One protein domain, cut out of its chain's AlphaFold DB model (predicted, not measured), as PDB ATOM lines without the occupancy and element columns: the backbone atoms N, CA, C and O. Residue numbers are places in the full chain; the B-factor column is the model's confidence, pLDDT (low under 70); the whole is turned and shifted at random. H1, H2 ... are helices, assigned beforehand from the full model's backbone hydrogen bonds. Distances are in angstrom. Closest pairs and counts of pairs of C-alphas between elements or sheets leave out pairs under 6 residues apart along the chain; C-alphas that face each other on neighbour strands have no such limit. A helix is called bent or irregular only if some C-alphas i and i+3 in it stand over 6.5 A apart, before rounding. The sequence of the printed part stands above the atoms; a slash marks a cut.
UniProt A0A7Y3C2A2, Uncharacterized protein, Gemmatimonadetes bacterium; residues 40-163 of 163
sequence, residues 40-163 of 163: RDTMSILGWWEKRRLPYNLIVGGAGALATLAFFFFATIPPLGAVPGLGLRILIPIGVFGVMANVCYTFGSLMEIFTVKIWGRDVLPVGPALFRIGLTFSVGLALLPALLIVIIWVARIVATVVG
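AT A GLANCE: This is residues 40 to 163 of the 163 residues of an uncharacterized protein of Gemmatimonadetes bacterium (UniProt A0A7Y3C2A2). Three long helices make a loose rod: H1b, H2 and H3a form an up-and-down bundle, each running against the one before it in the chain. H1 and H3 are each bent into two arms, and beyond the bundle H3b splays away from the first part of H2, with its residues 145 to 153 packing on H1b and its far end running on past them to one end of the rod. The printed part has 124 residues with three named helices, H1, H2 and H3 in that order, and no named strand; its class is all helix. It is loose, with a radius of gyration of the C-alphas of 19.5 A, and spans 64 by 31 by 19 A.

IN THESE COORDINATES: H3, residues 126 to 162, is the longest helix; by its hydrogen bonds it was assigned as one helix, but it is bent, with C-alphas 142 and 145 7.0 A apart. Its arms are H3a, residues 126 to 142, 24.1 A long, and H3b, residues 145 to 162, 25.9 A long and ending at C-alpha 162 (29.706, -3.241, -54.522). H2, residues 88 to 122, is 50.4 A long and begins at C-alpha 88 (8.839, -27.669, -37.603). It has a kink of 61 degrees near residue 116 and is irregular, with C-alphas 118 and 121 9.3 A apart. H1, residues 42 to 76, also assigned as one helix by its hydrogen bonds, is bent, with C-alphas 51 and 54 6.6 A apart. Its arms are H1a, residues 42 to 51, 14.4 A, from C-alpha 42 (-17.539, -4.522, -15.818), and H1b, residues 54 to 76, 32.3 A.

HOW THE PARTS SIT: H3a and H3b stand at a steep tilt of 39 degrees, H1a and H1b at one of 38 degrees. H3a and H2 form a helical hairpin; they touch, closest at the C-alphas of Glu 112 and Gly 127, 5.9 A, at a shallow tilt of 15 degrees, opposite ways. H3a, with residues 135 to 142 alone, touches H1b, closest at the C-alphas of Gly 64 and Ala 142, 4.8 A; they run the same way at a shallow tilt of 18 degrees. Residues 145 to 153 of H3b touch residues 67 to 75 of H1b, closest at the C-alphas of Ala 67 and Ala 146, 4.9 A, the same way at a shallow tilt of 22 degrees. H1b and H2, also a helical hairpin, touch through residues 57 to 64 and 94 to 102 alone, closest at the C-alphas of Gly 61 and Gly 98, 7.6 A; they run opposite ways at a shallow tilt of 33 degrees, only just short of steep. H2 touches H1a with residues 109 to 113 alone, closest at the C-alphas of Trp 49 and Ser 109, 6.5 A. H2 and H3b are apart. In H1a, H1b, H3a and H3b every O i to N i+4 pair is within hydrogen-bond range; in H2, 27 of 31 are.

THE WHOLE: The C-alphas farthest apart are those of Asp 41 and Gly 163, 64.6 A. The printed part has no cut; the link from H1 to H2, 11 residues, is long, and that from H2 to H3, 3 residues, is tight. Mean pLDDT of the printed part is 78.8, with residues 40 to 42, 81, 83 to 86, 120 to 128 and 163 under 70.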
ATOM      1  N   ARG A  40     -20.716   1.478 -18.792       63.06
ATOM      2  CA  ARG A  40     -19.822   1.507 -17.608       63.06
ATOM      3  C   ARG A  40     -20.127   0.408 -16.574       63.06
ATOM      4  O   ARG A  40     -20.203   0.680 -15.376       63.06
ATOM      5  N   ASP A  41     -20.323  -0.816 -17.052       67.81
ATOM      6  CA  ASP A  41     -20.473  -2.039 -16.260       67.81
ATOM      7  C   ASP A  41     -19.349  -3.013 -16.646       67.81
ATOM      8  O   ASP A  41     -19.115  -3.255 -17.833       67.81
ATOM      9  N   THR A  42     -18.644  -3.565 -15.655       67.44
ATOM     10  CA  THR A  42     -17.539  -4.522 -15.818       67.44
ATOM     11  C   THR A  42     -17.909  -5.682 -16.740       67.44
ATOM     12  O   THR A  42     -17.094  -6.071 -17.574       67.44
ATOM     13  N   MET A  43     -19.146  -6.185 -16.661       70.12
ATOM     14  CA  MET A  43     -19.614  -7.276 -17.525       70.12
ATOM     15  C   MET A  43     -19.725  -6.830 -18.992       70.12
ATOM     16  O   MET A  43     -19.383  -7.575 -19.911       70.12
ATOM     17  N   SER A  44     -20.157  -5.588 -19.224       73.19
ATOM     18  CA  SER A  44     -20.257  -5.013 -20.569       73.19
ATOM     19  C   SER A  44     -18.903  -4.609 -21.158       73.19
ATOM     20  O   SER A  44     -18.725  -4.729 -22.369       73.19
ATOM     21  N   ILE A  45     -17.932  -4.224 -20.321       70.88
ATOM     22  CA  ILE A  45     -16.531  -4.044 -20.724       70.88
ATOM     23  C   ILE A  45     -15.966  -5.396 -21.166       70.88
ATOM     24  O   ILE A  45     -15.468  -5.516 -22.283       70.88
ATOM     25  N   LEU A  46     -16.122  -6.443 -20.349       75.00
ATOM     26  CA  LEU A  46     -15.628  -7.779 -20.684       75.00
ATOM     27  C   LEU A  46     -16.255  -8.312 -21.983       75.00
ATOM     28  O   LEU A  46     -15.538  -8.789 -22.855       75.00
ATOM     29  N   GLY A  47     -17.572  -8.152 -22.156       77.06
ATOM     30  CA  GLY A  47     -18.275  -8.541 -23.383       77.06
ATOM     31  C   GLY A  47     -17.854  -7.737 -24.622       77.06
ATOM     32  O   GLY A  47     -17.839  -8.267 -25.735       77.06
ATOM     33  N   TRP A  48     -17.480  -6.465 -24.447       76.62
ATOM     34  CA  TRP A  48     -16.953  -5.615 -25.518       76.62
ATOM     35  C   TRP A  48     -15.554  -6.055 -25.965       76.62
ATOM     36  O   TRP A  48     -15.281  -6.038 -27.171       76.62
ATOM     37  N   TRP A  49     -14.705  -6.481 -25.023       76.50
ATOM     38  CA  TRP A  49     -13.412  -7.101 -25.319       76.50
ATOM     39  C   TRP A  49     -13.620  -8.479 -25.962       76.50
ATOM     40  O   TRP A  49     -13.225  -8.680 -27.100       76.50
ATOM     41  N   GLU A  50     -14.359  -9.402 -25.354       79.62
ATOM     42  CA  GLU A  50     -14.629 -10.738 -25.923       79.62
ATOM     43  C   GLU A  50     -15.066 -10.703 -27.405       79.62
ATOM     44  O   GLU A  50     -14.479 -11.397 -28.238       79.62
ATOM     45  N   LYS A  51     -15.999  -9.812 -27.783       80.75
ATOM     46  CA  LYS A  51     -16.416  -9.637 -29.191       80.75
ATOM     47  C   LYS A  51     -15.292  -9.190 -30.132       80.75
ATOM     48  O   LYS A  51     -15.319  -9.516 -31.316       80.75
ATOM     49  N   ARG A  52     -14.314  -8.432 -29.636       75.25
ATOM     50  CA  ARG A  52     -13.176  -7.908 -30.411       75.25
ATOM     51  C   ARG A  52     -11.960  -8.827 -30.407       75.25
ATOM     52  O   ARG A  52     -11.032  -8.593 -31.177       75.25
ATOM     53  N   ARG A  53     -11.974  -9.894 -29.609       79.94
ATOM     54  CA  ARG A  53     -10.892 -10.881 -29.569       79.94
ATOM     55  C   ARG A  53     -10.728 -11.607 -30.901       79.94
ATOM     56  O   ARG A  53      -9.606 -11.787 -31.367       79.94
ATOM     57  N   LEU A  54     -11.843 -11.976 -31.533       80.06
ATOM     58  CA  LEU A  54     -11.848 -12.645 -32.834       80.06
ATOM     59  C   LEU A  54     -11.225 -11.769 -33.940       80.06
ATOM     60  O   LEU A  54     -10.248 -12.212 -34.543       80.06
ATOM     61  N   PRO A  55     -11.695 -10.529 -34.196       79.06
ATOM     62  CA  PRO A  55     -11.079  -9.680 -35.212       79.06
ATOM     63  C   PRO A  55      -9.637  -9.283 -34.869       79.06
ATOM     64  O   PRO A  55      -8.810  -9.217 -35.773       79.06
ATOM     65  N   TYR A  56      -9.293  -9.085 -33.590       78.12
ATOM     66  CA  TYR A  56      -7.904  -8.855 -33.178       78.12
ATOM     67  C   TYR A  56      -6.999 -10.032 -33.567       78.12
ATOM     68  O   TYR A  56      -5.988  -9.832 -34.236       78.12
ATOM     69  N   ASN A  57      -7.389 -11.264 -33.223       83.38
ATOM     70  CA  ASN A  57      -6.623 -12.462 -33.570       83.38
ATOM     71  C   ASN A  57      -6.570 -12.699 -35.085       83.38
ATOM     72  O   ASN A  57      -5.545 -13.157 -35.580       83.38
ATOM     73  N   LEU A  58      -7.627 -12.363 -35.829       84.62
ATOM     74  CA  LEU A  58      -7.617 -12.426 -37.292       84.62
ATOM     75  C   LEU A  58      -6.631 -11.425 -37.903       84.62
ATOM     76  O   LEU A  58      -5.877 -11.796 -38.796       84.62
ATOM     77  N   ILE A  59      -6.593 -10.182 -37.414       82.75
ATOM     78  CA  ILE A  59      -5.667  -9.158 -37.915       82.75
ATOM     79  C   ILE A  59      -4.225  -9.516 -37.555       82.75
ATOM     80  O   ILE A  59      -3.360  -9.533 -38.426       82.75
ATOM     81  N   VAL A  60      -3.956  -9.822 -36.284       83.50
ATOM     82  CA  VAL A  60      -2.605 -10.144 -35.802       83.50
ATOM     83  C   VAL A  60      -2.115 -11.465 -36.395       83.50
ATOM     84  O   VAL A  60      -0.978 -11.547 -36.857       83.50
ATOM     85  N   GLY A  61      -2.977 -12.481 -36.446       83.38
ATOM     86  CA  GLY A  61      -2.684 -13.767 -37.075       83.38
ATOM     87  C   GLY A  61      -2.479 -13.640 -38.582       83.38
ATOM     88  O   GLY A  61      -1.525 -14.202 -39.111       83.38
ATOM     89  N   GLY A  62      -3.306 -12.847 -39.268       86.12
ATOM     90  CA  GLY A  62      -3.149 -12.546 -40.691       86.12
ATOM     91  C   GLY A  62      -1.850 -11.797 -40.993       86.12
ATOM     92  O   GLY A  62      -1.117 -12.186 -41.900       86.12
ATOM     93  N   ALA A  63      -1.511 -10.782 -40.193       86.38
ATOM     94  CA  ALA A  63      -0.245 -10.060 -40.302       86.38
ATOM     95  C   ALA A  63       0.959 -10.980 -40.052       86.38
ATOM     96  O   ALA A  63       1.920 -10.949 -40.818       86.38
ATOM     97  N   GLY A  64       0.896 -11.841 -39.032       85.12
ATOM     98  CA  GLY A  64       1.938 -12.829 -38.742       85.12
ATOM     99  C   GLY A  64       2.081 -13.891 -39.837       85.12
ATOM    100  O   GLY A  64       3.200 -14.258 -40.196       85.12
ATOM    101  N   ALA A  65       0.973 -14.353 -40.421       87.19
ATOM    102  CA  ALA A  65       0.983 -15.282 -41.549       87.19
ATOM    103  C   ALA A  65       1.616 -14.641 -42.790       87.19
ATOM    104  O   ALA A  65       2.505 -15.233 -43.399       87.19
ATOM    105  N   LEU A  66       1.230 -13.405 -43.116       88.56
ATOM    106  CA  LEU A  66       1.826 -12.638 -44.208       88.56
ATOM    107  C   LEU A  66       3.323 -12.404 -43.975       88.56
ATOM    108  O   LEU A  66       4.127 -12.614 -44.880       88.56
ATOM    109  N   ALA A  67       3.709 -12.034 -42.752       87.38
ATOM    110  CA  ALA A  67       5.106 -11.857 -42.381       87.38
ATOM    111  C   ALA A  67       5.905 -13.158 -42.519       87.38
ATOM    112  O   ALA A  67       7.027 -13.144 -43.016       87.38
ATOM    113  N   THR A  68       5.315 -14.290 -42.134       86.50
ATOM    114  CA  THR A  68       5.928 -15.615 -42.277       86.50
ATOM    115  C   THR A  68       6.103 -15.985 -43.751       86.50
ATOM    116  O   THR A  68       7.176 -16.435 -44.146       86.50
ATOM    117  N   LEU A  69       5.091 -15.747 -44.592       88.12
ATOM    118  CA  LEU A  69       5.180 -15.971 -46.038       88.12
ATOM    119  C   LEU A  69       6.266 -15.103 -46.680       88.12
ATOM    120  O   LEU A  69       7.104 -15.622 -47.414       88.12
ATOM    121  N   ALA A  70       6.292 -13.806 -46.361       86.38
ATOM    122  CA  ALA A  70       7.337 -12.897 -46.819       86.38
ATOM    123  C   ALA A  70       8.718 -13.366 -46.346       86.38
ATOM    124  O   ALA A  70       9.660 -13.398 -47.136       86.38
ATOM    125  N   PHE A  71       8.827 -13.806 -45.089       86.19
ATOM    126  CA  PHE A  71      10.058 -14.360 -44.543       86.19
ATOM    127  C   PHE A  71      10.583 -15.523 -45.385       86.19
ATOM    128  O   PHE A  71      11.721 -15.477 -45.847       86.19
ATOM    129  N   PHE A  72       9.750 -16.532 -45.644       85.50
ATOM    130  CA  PHE A  72      10.134 -17.682 -46.462       85.50
ATOM    131  C   PHE A  72      10.438 -17.307 -47.914       85.50
ATOM    132  O   PHE A  72      11.374 -17.849 -48.503       85.50
ATOM    133  N   PHE A  73       9.692 -16.366 -48.488       86.56
ATOM    134  CA  PHE A  73       9.931 -15.893 -49.845       86.56
ATOM    135  C   PHE A  73      11.332 -15.275 -49.976       86.56
ATOM    136  O   PHE A  73      12.143 -15.751 -50.766       86.56
ATOM    137  N   PHE A  74      11.673 -14.293 -49.134       84.56
ATOM    138  CA  PHE A  74      12.990 -13.643 -49.172       84.56
ATOM    139  C   PHE A  74      14.132 -14.556 -48.713       84.56
ATOM    140  O   PHE A  74      15.258 -14.425 -49.186       84.56
ATOM    141  N   ALA A  75      13.855 -15.504 -47.818       83.75
ATOM    142  CA  ALA A  75      14.841 -16.473 -47.354       83.75
ATOM    143  C   ALA A  75      15.190 -17.546 -48.400       83.75
ATOM    144  O   ALA A  75      16.235 -18.178 -48.281       83.75
ATOM    145  N   THR A  76      14.333 -17.800 -49.395       83.94
ATOM    146  CA  THR A  76      14.578 -18.839 -50.413       83.94
ATOM    147  C   THR A  76      15.224 -18.298 -51.683       83.94
ATOM    148  O   THR A  76      15.977 -19.026 -52.333       83.94
ATOM    149  N   ILE A  77      14.984 -17.032 -52.026       85.62
ATOM    150  CA  ILE A  77      15.571 -16.408 -53.216       85.62
ATOM    151  C   ILE A  77      17.041 -15.978 -52.983       85.62
ATOM    152  O   ILE A  77      17.438 -15.663 -51.853       85.62
ATOM    153  N   PRO A  78      17.879 -15.933 -54.038       80.56
ATOM    154  CA  PRO A  78      19.216 -15.337 -53.965       80.56
ATOM    155  C   PRO A  78      19.143 -13.881 -53.474       80.56
ATOM    156  O   PRO A  78      18.163 -13.207 -53.789       80.56
ATOM    157  N   PRO A  79      20.130 -13.369 -52.715       77.75
ATOM    158  CA  PRO A  79      21.457 -13.939 -52.450       77.75
ATOM    159  C   PRO A  79      21.555 -14.812 -51.185       77.75
ATOM    160  O   PRO A  79      22.639 -15.302 -50.880       77.75
ATOM    161  N   LEU A  80      20.470 -14.990 -50.422       76.75
ATOM    162  CA  LEU A  80      20.490 -15.821 -49.211       76.75
ATOM    163  C   LEU A  80      20.527 -17.312 -49.559       76.75
ATOM    164  O   LEU A  80      21.396 -18.028 -49.066       76.75
ATOM    165  N   GLY A  81      19.612 -17.756 -50.430       68.25
ATOM    166  CA  GLY A  81      19.392 -19.180 -50.679       68.25
ATOM    167  C   GLY A  81      18.792 -19.887 -49.456       68.25
ATOM    168  O   GLY A  81      18.936 -19.436 -48.322       68.25
ATOM    169  N   ALA A  82      18.075 -20.988 -49.696       70.44
ATOM    170  CA  ALA A  82      17.285 -21.691 -48.684       70.44
ATOM    171  C   ALA A  82      18.005 -21.829 -47.329       70.44
ATOM    172  O   ALA A  82      19.064 -22.448 -47.240       70.44
ATOM    173  N   VAL A  83      17.400 -21.286 -46.266       65.75
ATOM    174  CA  VAL A  83      17.940 -21.345 -44.900       65.75
ATOM    175  C   VAL A  83      17.765 -22.770 -44.346       65.75
ATOM    176  O   VAL A  83      16.629 -23.186 -44.086       65.75
ATOM    177  N   PRO A  84      18.844 -23.553 -44.150       61.16
ATOM    178  CA  PRO A  84      18.727 -24.929 -43.680       61.16
ATOM    179  C   PRO A  84      18.231 -24.972 -42.228       61.16
ATOM    180  O   PRO A  84      18.671 -24.194 -41.385       61.16
ATOM    181  N   GLY A  85      17.339 -25.916 -41.908       67.56
ATOM    182  CA  GLY A  85      16.901 -26.178 -40.527       67.56
ATOM    183  C   GLY A  85      15.602 -25.491 -40.084       67.56
ATOM    184  O   GLY A  85      15.228 -25.602 -38.915       67.56
ATOM    185  N   LEU A  86      14.881 -24.844 -41.002       68.81
ATOM    186  CA  LEU A  86      13.652 -24.088 -40.725       68.81
ATOM    187  C   LEU A  86      12.350 -24.915 -40.786       68.81
ATOM    188  O   LEU A  86      11.295 -24.367 -41.081       68.81
ATOM    189  N   GLY A  87      12.420 -26.231 -40.538       73.88
ATOM    190  CA  GLY A  87      11.265 -27.142 -40.558       73.88
ATOM    191  C   GLY A  87      10.246 -26.852 -39.445       73.88
ATOM    192  O   GLY A  87       9.871 -25.715 -39.190       73.88
ATOM    193  N   LEU A  88       9.825 -27.865 -38.685       80.25
ATOM    194  CA  LEU A  88       8.839 -27.669 -37.603       80.25
ATOM    195  C   LEU A  88       9.285 -26.672 -36.510       80.25
ATOM    196  O   LEU A  88       8.459 -26.193 -35.739       80.25
ATOM    197  N   ARG A  89      10.571 -26.303 -36.463       80.81
ATOM    198  CA  ARG A  89      11.113 -25.299 -35.534       80.81
ATOM    199  C   ARG A  89      10.479 -23.915 -35.697       80.81
ATOM    200  O   ARG A  89      10.423 -23.193 -34.709       80.81
ATOM    201  N   ILE A  90       9.960 -23.562 -36.879       80.19
ATOM    202  CA  ILE A  90       9.261 -22.281 -37.099       80.19
ATOM    203  C   ILE A  90       7.943 -22.189 -36.315       80.19
ATOM    204  O   ILE A  90       7.485 -21.098 -35.989       80.19
ATOM    205  N   LEU A  91       7.358 -23.330 -35.937       82.19
ATOM    206  CA  LEU A  91       6.124 -23.364 -35.155       82.19
ATOM    207  C   LEU A  91       6.333 -22.867 -33.720       82.19
ATOM    208  O   LEU A  91       5.387 -22.375 -33.114       82.19
ATOM    209  N   ILE A  92       7.558 -22.947 -33.185       85.56
ATOM    210  CA  ILE A  92       7.882 -22.469 -31.835       85.56
ATOM    211  C   ILE A  92       7.696 -20.946 -31.731       85.56
ATOM    212  O   ILE A  92       6.869 -20.525 -30.922       85.56
ATOM    213  N   PRO A  93       8.383 -20.096 -32.524       81.44
ATOM    214  CA  PRO A  93       8.178 -18.652 -32.454       81.44
ATOM    215  C   PRO A  93       6.756 -18.241 -32.853       81.44
ATOM    216  O   PRO A  93       6.217 -17.326 -32.238       81.44
ATOM    217  N   ILE A  94       6.110 -18.938 -33.799       83.88
ATOM    218  CA  ILE A  94       4.698 -18.694 -34.150       83.88
ATOM    219  C   ILE A  94       3.785 -18.956 -32.943       83.88
ATOM    220  O   ILE A  94       2.933 -18.131 -32.617       83.88
ATOM    221  N   GLY A  95       3.978 -20.083 -32.253       83.75
ATOM    222  CA  GLY A  95       3.211 -20.448 -31.064       83.75
ATOM    223  C   GLY A  95       3.445 -19.482 -29.905       83.75
ATOM    224  O   GLY A  95       2.482 -18.992 -29.317       83.75
ATOM    225  N   VAL A  96       4.706 -19.141 -29.616       83.50
ATOM    226  CA  VAL A  96       5.069 -18.151 -28.585       83.50
ATOM    227  C   VAL A  96       4.433 -16.798 -28.890       83.50
ATOM    228  O   VAL A  96       3.841 -16.189 -28.001       83.50
ATOM    229  N   PHE A  97       4.496 -16.347 -30.144       83.62
ATOM    230  CA  PHE A  97       3.867 -15.103 -30.569       83.62
ATOM    231  C   PHE A  97       2.343 -15.148 -30.402       83.62
ATOM    232  O   PHE A  97       1.763 -14.223 -29.839       83.62
ATOM    233  N   GLY A  98       1.693 -16.241 -30.813       82.06
ATOM    234  CA  GLY A  98       0.251 -16.425 -30.642       82.06
ATOM    235  C   GLY A  98      -0.183 -16.396 -29.172       82.06
ATOM    236  O   GLY A  98      -1.177 -15.752 -28.832       82.06
ATOM    237  N   VAL A  99       0.582 -17.034 -28.281       82.62
ATOM    238  CA  VAL A  99       0.337 -16.980 -26.831       82.62
ATOM    239  C   VAL A  99       0.518 -15.554 -26.312       82.62
ATOM    240  O   VAL A  99      -0.382 -15.028 -25.659       82.62
ATOM    241  N   MET A 100       1.629 -14.895 -26.649       78.56
ATOM    242  CA  MET A 100       1.907 -13.526 -26.206       78.56
ATOM    243  C   MET A 100       0.871 -12.519 -26.709       78.56
ATOM    244  O   MET A 100       0.458 -11.654 -25.944       78.56
ATOM    245  N   ALA A 101       0.380 -12.658 -27.942       80.19
ATOM    246  CA  ALA A 101      -0.695 -11.822 -28.472       80.19
ATOM    247  C   ALA A 101      -1.970 -11.940 -27.620       80.19
ATOM    248  O   ALA A 101      -2.595 -10.935 -27.284       80.19
ATOM    249  N   ASN A 102      -2.323 -13.155 -27.189       82.38
ATOM    250  CA  ASN A 102      -3.457 -13.365 -26.289       82.38
ATOM    251  C   ASN A 102      -3.205 -12.777 -24.889       82.38
ATOM    252  O   ASN A 102      -4.119 -12.190 -24.314       82.38
ATOM    253  N   VAL A 103      -1.984 -12.878 -24.351       78.56
ATOM    254  CA  VAL A 103      -1.634 -12.258 -23.059       78.56
ATOM    255  C   VAL A 103      -1.738 -10.732 -23.143       78.56
ATOM    256  O   VAL A 103      -2.441 -10.127 -22.333       78.56
ATOM    257  N   CYS A 104      -1.130 -10.108 -24.156       77.38
ATOM    258  CA  CYS A 104      -1.225  -8.666 -24.404       77.38
ATOM    259  C   CYS A 104      -2.681  -8.206 -24.542       77.38
ATOM    260  O   CYS A 104      -3.066  -7.176 -23.988       77.38
ATOM    261  N   TYR A 105      -3.510  -9.004 -25.219       76.56
ATOM    262  CA  TYR A 105      -4.939  -8.746 -25.343       76.56
ATOM    263  C   TYR A 105      -5.653  -8.736 -23.983       76.56
ATOM    264  O   TYR A 105      -6.367  -7.786 -23.655       76.56
ATOM    265  N   THR A 106      -5.427  -9.764 -23.156       77.50
ATOM    266  CA  THR A 106      -6.025  -9.836 -21.811       77.50
ATOM    267  C   THR A 106      -5.560  -8.696 -20.909       77.50
ATOM    268  O   THR A 106      -6.362  -8.148 -20.152       77.50
ATOM    269  N   PHE A 107      -4.307  -8.263 -21.047       77.12
ATOM    270  CA  PHE A 107      -3.760  -7.139 -20.296       77.12
ATOM    271  C   PHE A 107      -4.463  -5.816 -20.632       77.12
ATOM    272  O   PHE A 107      -4.735  -5.029 -19.729       77.12
ATOM    273  N   GLY A 108      -4.845  -5.604 -21.899       74.75
ATOM    274  CA  GLY A 108      -5.654  -4.454 -22.316       74.75
ATOM    275  C   GLY A 108      -7.013  -4.398 -21.610       74.75
ATOM    276  O   GLY A 108      -7.368  -3.368 -21.035       74.75
ATOM    277  N   SER A 109      -7.726  -5.529 -21.564       77.06
ATOM    278  CA  SER A 109      -9.004  -5.629 -20.841       77.06
ATOM    279  C   SER A 109      -8.848  -5.413 -19.332       77.06
ATOM    280  O   SER A 109      -9.660  -4.732 -18.704       77.06
ATOM    281  N   LEU A 110      -7.764  -5.935 -18.751       78.31
ATOM    282  CA  LEU A 110      -7.468  -5.811 -17.330       78.31
ATOM    283  C   LEU A 110      -7.161  -4.356 -16.958       78.31
ATOM    284  O   LEU A 110      -7.680  -3.854 -15.962       78.31
ATOM    285  N   MET A 111      -6.377  -3.657 -17.779       76.19
ATOM    286  CA  MET A 111      -6.031  -2.252 -17.562       76.19
ATOM    287  C   MET A 111      -7.240  -1.319 -17.655       76.19
ATOM    288  O   MET A 111      -7.345  -0.386 -16.858       76.19
ATOM    289  N   GLU A 112      -8.194  -1.581 -18.552       77.25
ATOM    290  CA  GLU A 112      -9.449  -0.820 -18.583       77.25
ATOM    291  C   GLU A 112     -10.273  -1.030 -17.299       77.25
ATOM    292  O   GLU A 112     -10.750  -0.058 -16.709       77.25
ATOM    293  N   ILE A 113     -10.358  -2.268 -16.795       75.69
ATOM    294  CA  ILE A 113     -11.033  -2.573 -15.520       75.69
ATOM    295  C   ILE A 113     -10.337  -1.871 -14.344       75.69
ATOM    296  O   ILE A 113     -11.010  -1.272 -13.502       75.69
ATOM    297  N   PHE A 114      -9.001  -1.899 -14.283       78.62
ATOM    298  CA  PHE A 114      -8.235  -1.186 -13.255       78.62
ATOM    299  C   PHE A 114      -8.456   0.325 -13.318       78.62
ATOM    300  O   PHE A 114      -8.635   0.961 -12.281       78.62
ATOM    301  N   THR A 115      -8.504   0.896 -14.521       74.94
ATOM    302  CA  THR A 115      -8.687   2.339 -14.715       74.94
ATOM    303  C   THR A 115     -10.061   2.792 -14.228       74.94
ATOM    304  O   THR A 115     -10.155   3.757 -13.471       74.94
ATOM    305  N   VAL A 116     -11.121   2.049 -14.565       74.25
ATOM    306  CA  VAL A 116     -12.483   2.313 -14.066       74.25
ATOM    307  C   VAL A 116     -12.570   2.137 -12.546       74.25
ATOM    308  O   VAL A 116     -13.297   2.874 -11.880       74.25
ATOM    309  N   LYS A 117     -11.821   1.184 -11.977       76.06
ATOM    310  CA  LYS A 117     -11.812   0.921 -10.531       76.06
ATOM    311  C   LYS A 117     -11.075   1.996  -9.723       76.06
ATOM    312  O   LYS A 117     -11.491   2.267  -8.603       76.06
ATOM    313  N   ILE A 118     -10.003   2.584 -10.261       77.31
ATOM    314  CA  ILE A 118      -9.174   3.575  -9.551       77.31
ATOM    315  C   ILE A 118      -9.679   5.008  -9.772       77.31
ATOM    316  O   ILE A 118      -9.783   5.764  -8.813       77.31
ATOM    317  N   TRP A 119     -10.010   5.385 -11.012       72.00
ATOM    318  CA  TRP A 119     -10.412   6.758 -11.363       72.00
ATOM    319  C   TRP A 119     -11.928   6.971 -11.431       72.00
ATOM    320  O   TRP A 119     -12.396   8.086 -11.662       72.00
ATOM    321  N   GLY A 120     -12.716   5.919 -11.208       63.41
ATOM    322  CA  GLY A 120     -14.168   6.002 -11.244       63.41
ATOM    323  C   GLY A 120     -14.718   6.247 -12.651       63.41
ATOM    324  O   GLY A 120     -14.093   5.953 -13.669       63.41
ATOM    325  N   ARG A 121     -15.956   6.745 -12.714       59.38
ATOM    326  CA  ARG A 121     -16.749   6.834 -13.950       59.38
ATOM    327  C   ARG A 121     -16.537   8.128 -14.744       59.38
ATOM    328  O   ARG A 121     -17.209   8.281 -15.751       59.38
ATOM    329  N   ASP A 122     -15.632   9.022 -14.355       56.59
ATOM    330  CA  ASP A 122     -15.465  10.334 -15.017       56.59
ATOM    331  C   ASP A 122     -14.307  10.407 -16.021       56.59
ATOM    332  O   ASP A 122     -14.118  11.418 -16.693       56.59
ATOM    333  N   VAL A 123     -13.551   9.323 -16.196       57.34
ATOM    334  CA  VAL A 123     -12.466   9.266 -17.186       57.34
ATOM    335  C   VAL A 123     -12.990   9.057 -18.613       57.34
ATOM    336  O   VAL A 123     -13.981   8.348 -18.844       57.34
ATOM    337  N   LEU A 124     -12.302   9.700 -19.571       58.94
ATOM    338  CA  LEU A 124     -12.492   9.538 -21.018       58.94
ATOM    339  C   LEU A 124     -12.449   8.051 -21.419       58.94
ATOM    340  O   LEU A 124     -11.852   7.246 -20.710       58.94
ATOM    341  N   PRO A 125     -13.053   7.659 -22.553       63.06
ATOM    342  CA  PRO A 125     -13.069   6.264 -22.986       63.06
ATOM    343  C   PRO A 125     -11.659   5.720 -23.274       63.06
ATOM    344  O   PRO A 125     -11.104   5.916 -24.353       63.06
ATOM    345  N   VAL A 126     -11.095   5.017 -22.288       68.75
ATOM    346  CA  VAL A 126      -9.728   4.469 -22.311       68.75
ATOM    347  C   VAL A 126      -9.635   3.183 -23.145       68.75
ATOM    348  O   VAL A 126      -8.614   2.952 -23.792       68.75
ATOM    349  N   GLY A 127     -10.710   2.388 -23.211       68.19
ATOM    350  CA  GLY A 127     -10.762   1.125 -23.960       68.19
ATOM    351  C   GLY A 127     -10.368   1.227 -25.436       68.19
ATOM    352  O   GLY A 127      -9.443   0.531 -25.858       68.19
ATOM    353  N   PRO A 128     -10.982   2.122 -26.239       68.56
ATOM    354  CA  PRO A 128     -10.624   2.285 -27.648       68.56
ATOM    355  C   PRO A 128      -9.162   2.701 -27.866       68.56
ATOM    356  O   PRO A 128      -8.523   2.230 -28.805       68.56
ATOM    357  N   ALA A 129      -8.604   3.550 -26.995       72.44
ATOM    358  CA  ALA A 129      -7.206   3.970 -27.089       72.44
ATOM    359  C   ALA A 129      -6.243   2.813 -26.772       72.44
ATOM    360  O   ALA A 129      -5.319   2.557 -27.545       72.44
ATOM    361  N   LEU A 130      -6.499   2.069 -25.690       73.12
ATOM    362  CA  LEU A 130      -5.709   0.891 -25.320       73.12
ATOM    363  C   LEU A 130      -5.767  -0.196 -26.390       73.12
ATOM    364  O   LEU A 130      -4.741  -0.790 -26.716       73.12
ATOM    365  N   PHE A 131      -6.945  -0.425 -26.971       73.19
ATOM    366  CA  PHE A 131      -7.104  -1.374 -28.065       73.19
ATOM    367  C   PHE A 131      -6.264  -0.973 -29.281       73.19
ATOM    368  O   PHE A 131      -5.554  -1.811 -29.831       73.19
ATOM    369  N   ARG A 132      -6.278   0.309 -29.675       74.25
ATOM    370  CA  ARG A 132      -5.477   0.798 -30.809       74.25
ATOM    371  C   ARG A 132      -3.980   0.655 -30.555       74.25
ATOM    372  O   ARG A 132      -3.289   0.152 -31.432       74.25
ATOM    373  N   ILE A 133      -3.495   1.036 -29.371       78.50
ATOM    374  CA  ILE A 133      -2.073   0.911 -29.007       78.50
ATOM    375  C   ILE A 133      -1.650  -0.564 -28.966       78.50
ATOM    376  O   ILE A 133      -0.617  -0.931 -29.518       78.50
ATOM    377  N   GLY A 134      -2.465  -1.431 -28.357       76.25
ATOM    378  CA  GLY A 134      -2.195  -2.867 -28.302       76.25
ATOM    379  C   GLY A 134      -2.193  -3.520 -29.686       76.25
ATOM    380  O   GLY A 134      -1.321  -4.339 -29.982       76.25
ATOM    381  N   LEU A 135      -3.127  -3.131 -30.559       76.25
ATOM    382  CA  LEU A 135      -3.213  -3.615 -31.937       76.25
ATOM    383  C   LEU A 135      -1.997  -3.180 -32.759       76.25
ATOM    384  O   LEU A 135      -1.357  -4.033 -33.371       76.25
ATOM    385  N   THR A 136      -1.645  -1.891 -32.757       79.81
ATOM    386  CA  THR A 136      -0.502  -1.389 -33.536       79.81
ATOM    387  C   THR A 136       0.811  -1.987 -33.053       79.81
ATOM    388  O   THR A 136       1.626  -2.394 -33.878       79.81
ATOM    389  N   PHE A 137       0.993  -2.124 -31.738       81.19
ATOM    390  CA  PHE A 137       2.160  -2.788 -31.163       81.19
ATOM    391  C   PHE A 137       2.259  -4.253 -31.605       81.19
ATOM    392  O   PHE A 137       3.304  -4.690 -32.078       81.19
ATOM    393  N   SER A 138       1.158  -5.005 -31.511       80.56
ATOM    394  CA  SER A 138       1.141  -6.436 -31.852       80.56
ATOM    395  C   SER A 138       1.348  -6.675 -33.346       80.56
ATOM    396  O   SER A 138       2.094  -7.573 -33.724       80.56
ATOM    397  N   VAL A 139       0.735  -5.852 -34.203       80.62
ATOM    398  CA  VAL A 139       0.944  -5.897 -35.658       80.62
ATOM    399  C   VAL A 139       2.382  -5.515 -36.008       80.62
ATOM    400  O   VAL A 139       3.008  -6.192 -36.820       80.62
ATOM    401  N   GLY A 140       2.943  -4.488 -35.364       81.38
ATOM    402  CA  GLY A 140       4.347  -4.116 -35.542       81.38
ATOM    403  C   GLY A 140       5.294  -5.263 -35.187       81.38
ATOM    404  O   GLY A 140       6.188  -5.591 -35.965       81.38
ATOM    405  N   LEU A 141       5.051  -5.934 -34.059       81.06
ATOM    406  CA  LEU A 141       5.841  -7.087 -33.629       81.06
ATOM    407  C   LEU A 141       5.666  -8.295 -34.569       81.06
ATOM    408  O   LEU A 141       6.639  -8.996 -34.843       81.06
ATOM    409  N   ALA A 142       4.457  -8.510 -35.107       83.62
ATOM    410  CA  ALA A 142       4.176  -9.552 -36.098       83.62
ATOM    411  C   ALA A 142       4.951  -9.338 -37.407       83.62
ATOM    412  O   ALA A 142       5.423 -10.296 -38.014       83.62
ATOM    413  N   LEU A 143       5.083  -8.081 -37.844       82.19
ATOM    414  CA  LEU A 143       5.756  -7.704 -39.091       82.19
ATOM    415  C   LEU A 143       7.279  -7.599 -38.950       82.19
ATOM    416  O   LEU A 143       7.995  -7.677 -39.949       82.19
ATOM    417  N   LEU A 144       7.788  -7.451 -37.728       85.50
ATOM    418  CA  LEU A 144       9.212  -7.324 -37.420       85.50
ATOM    419  C   LEU A 144      10.099  -8.400 -38.083       85.50
ATOM    420  O   LEU A 144      11.077  -8.017 -38.727       85.50
ATOM    421  N   PRO A 145       9.803  -9.715 -38.007       81.38
ATOM    422  CA  PRO A 145      10.630 -10.728 -38.670       81.38
ATOM    423  C   PRO A 145      10.691 -10.557 -40.195       81.38
ATOM    424  O   PRO A 145      11.752 -10.757 -40.789       81.38
ATOM    425  N   ALA A 146       9.588 -10.143 -40.827       85.00
ATOM    426  CA  ALA A 146       9.566  -9.853 -42.257       85.00
ATOM    427  C   ALA A 146      10.405  -8.612 -42.595       85.00
ATOM    428  O   ALA A 146      11.181  -8.626 -43.547       85.00
ATOM    429  N   LEU A 147      10.307  -7.557 -41.782       85.88
ATOM    430  CA  LEU A 147      11.113  -6.350 -41.955       85.88
ATOM    431  C   LEU A 147      12.615  -6.664 -41.872       85.88
ATOM    432  O   LEU A 147      13.385  -6.238 -42.732       85.88
ATOM    433  N   LEU A 148      13.031  -7.442 -40.866       87.00
ATOM    434  CA  LEU A 148      14.436  -7.808 -40.679       87.00
ATOM    435  C   LEU A 148      14.990  -8.610 -41.857       87.00
ATOM    436  O   LEU A 148      16.092  -8.308 -42.317       87.00
ATOM    437  N   ILE A 149      14.249  -9.601 -42.370       85.31
ATOM    438  CA  ILE A 149      14.754 -10.395 -43.497       85.31
ATOM    439  C   ILE A 149      14.910  -9.543 -44.756       85.31
ATOM    440  O   ILE A 149      15.886  -9.718 -45.475       85.31
ATOM    441  N   VAL A 150      14.004  -8.586 -44.997       87.56
ATOM    442  CA  VAL A 150      14.077  -7.694 -46.161       87.56
ATOM    443  C   VAL A 150      15.307  -6.799 -46.054       87.56
ATOM    444  O   VAL A 150      16.055  -6.680 -47.021       87.56
ATOM    445  N   ILE A 151      15.572  -6.230 -44.872       90.31
ATOM    446  CA  ILE A 151      16.777  -5.424 -44.626       90.31
ATOM    447  C   ILE A 151      18.043  -6.251 -44.878       90.31
ATOM    448  O   ILE A 151      18.939  -5.796 -45.587       90.31
ATOM    449  N   ILE A 152      18.113  -7.473 -44.338       88.50
ATOM    450  CA  ILE A 152      19.257  -8.376 -44.540       88.50
ATOM    451  C   ILE A 152      19.422  -8.707 -46.025       88.50
ATOM    452  O   ILE A 152      20.535  -8.657 -46.544       88.50
ATOM    453  N   TRP A 153      18.328  -9.022 -46.715       89.75
ATOM    454  CA  TRP A 153      18.336  -9.373 -48.129       89.75
ATOM    455  C   TRP A 153      18.858  -8.220 -48.997       89.75
ATOM    456  O   TRP A 153      19.774  -8.417 -49.794       89.75
ATOM    457  N   VAL A 154      18.367  -6.996 -48.771       88.69
ATOM    458  CA  VAL A 154      18.844  -5.783 -49.458       88.69
ATOM    459  C   VAL A 154      20.318  -5.517 -49.150       88.69
ATOM    460  O   VAL A 154      21.101  -5.295 -50.070       88.69
ATOM    461  N   ALA A 155      20.725  -5.591 -47.879       88.56
ATOM    462  CA  ALA A 155      22.118  -5.385 -47.483       88.56
ATOM    463  C   ALA A 155      23.060  -6.389 -48.168       88.56
ATOM    464  O   ALA A 155      24.151  -6.023 -48.607       88.56
ATOM    465  N   ARG A 156      22.627  -7.647 -48.309       86.50
ATOM    466  CA  ARG A 156      23.374  -8.682 -49.031       86.50
ATOM    467  C   ARG A 156      23.491  -8.380 -50.521       86.50
ATOM    468  O   ARG A 156      24.577  -8.553 -51.056       86.50
ATOM    469  N   ILE A 157      22.430  -7.902 -51.169       88.81
ATOM    470  CA  ILE A 157      22.490  -7.498 -52.583       88.81
ATOM    471  C   ILE A 157      23.482  -6.366 -52.786       88.81
ATOM    472  O   ILE A 157      24.341  -6.454 -53.658       88.81
ATOM    473  N   VAL A 158      23.392  -5.322 -51.961       89.50
ATOM    474  CA  VAL A 158      24.321  -4.191 -52.035       89.50
ATOM    475  C   VAL A 158      25.758  -4.684 -51.863       89.50
ATOM    476  O   VAL A 158      26.620  -4.322 -52.658       89.50
ATOM    477  N   ALA A 159      26.006  -5.577 -50.901       87.75
ATOM    478  CA  ALA A 159      27.324  -6.175 -50.705       87.75
ATOM    479  C   ALA A 159      27.810  -6.981 -51.924       87.75
ATOM    480  O   ALA A 159      28.981  -6.886 -52.258       87.75
ATOM    481  N   THR A 160      26.936  -7.731 -52.606       85.81
ATOM    482  CA  THR A 160      27.305  -8.485 -53.824       85.81
ATOM    483  C   THR A 160      27.502  -7.620 -55.069       85.81
ATOM    484  O   THR A 160      28.099  -8.085 -56.030       85.81
ATOM    485  N   VAL A 161      26.949  -6.405 -55.096       85.44
ATOM    486  CA  VAL A 161      27.071  -5.478 -56.235       85.44
ATOM    487  C   VAL A 161      28.281  -4.555 -56.078       85.44
ATOM    488  O   VAL A 161      28.872  -4.149 -57.075       85.44
ATOM    489  N   VAL A 162      28.622  -4.188 -54.839       86.00
ATOM    490  CA  VAL A 162      29.706  -3.241 -54.522       86.00
ATOM    491  C   VAL A 162      31.037  -3.944 -54.221       86.00
ATOM    492  O   VAL A 162      32.086  -3.331 -54.416       86.00
ATOM    493  N   GLY A 163      31.001  -5.182 -53.719       67.81
ATOM    494  CA  GLY A 163      32.184  -6.006 -53.439       67.81
ATOM    495  C   GLY A 163      32.552  -6.909 -54.604       67.81
ATOM    496  O   GLY A 163      33.771  -7.101 -54.803       67.81
TER     497      GLY A 163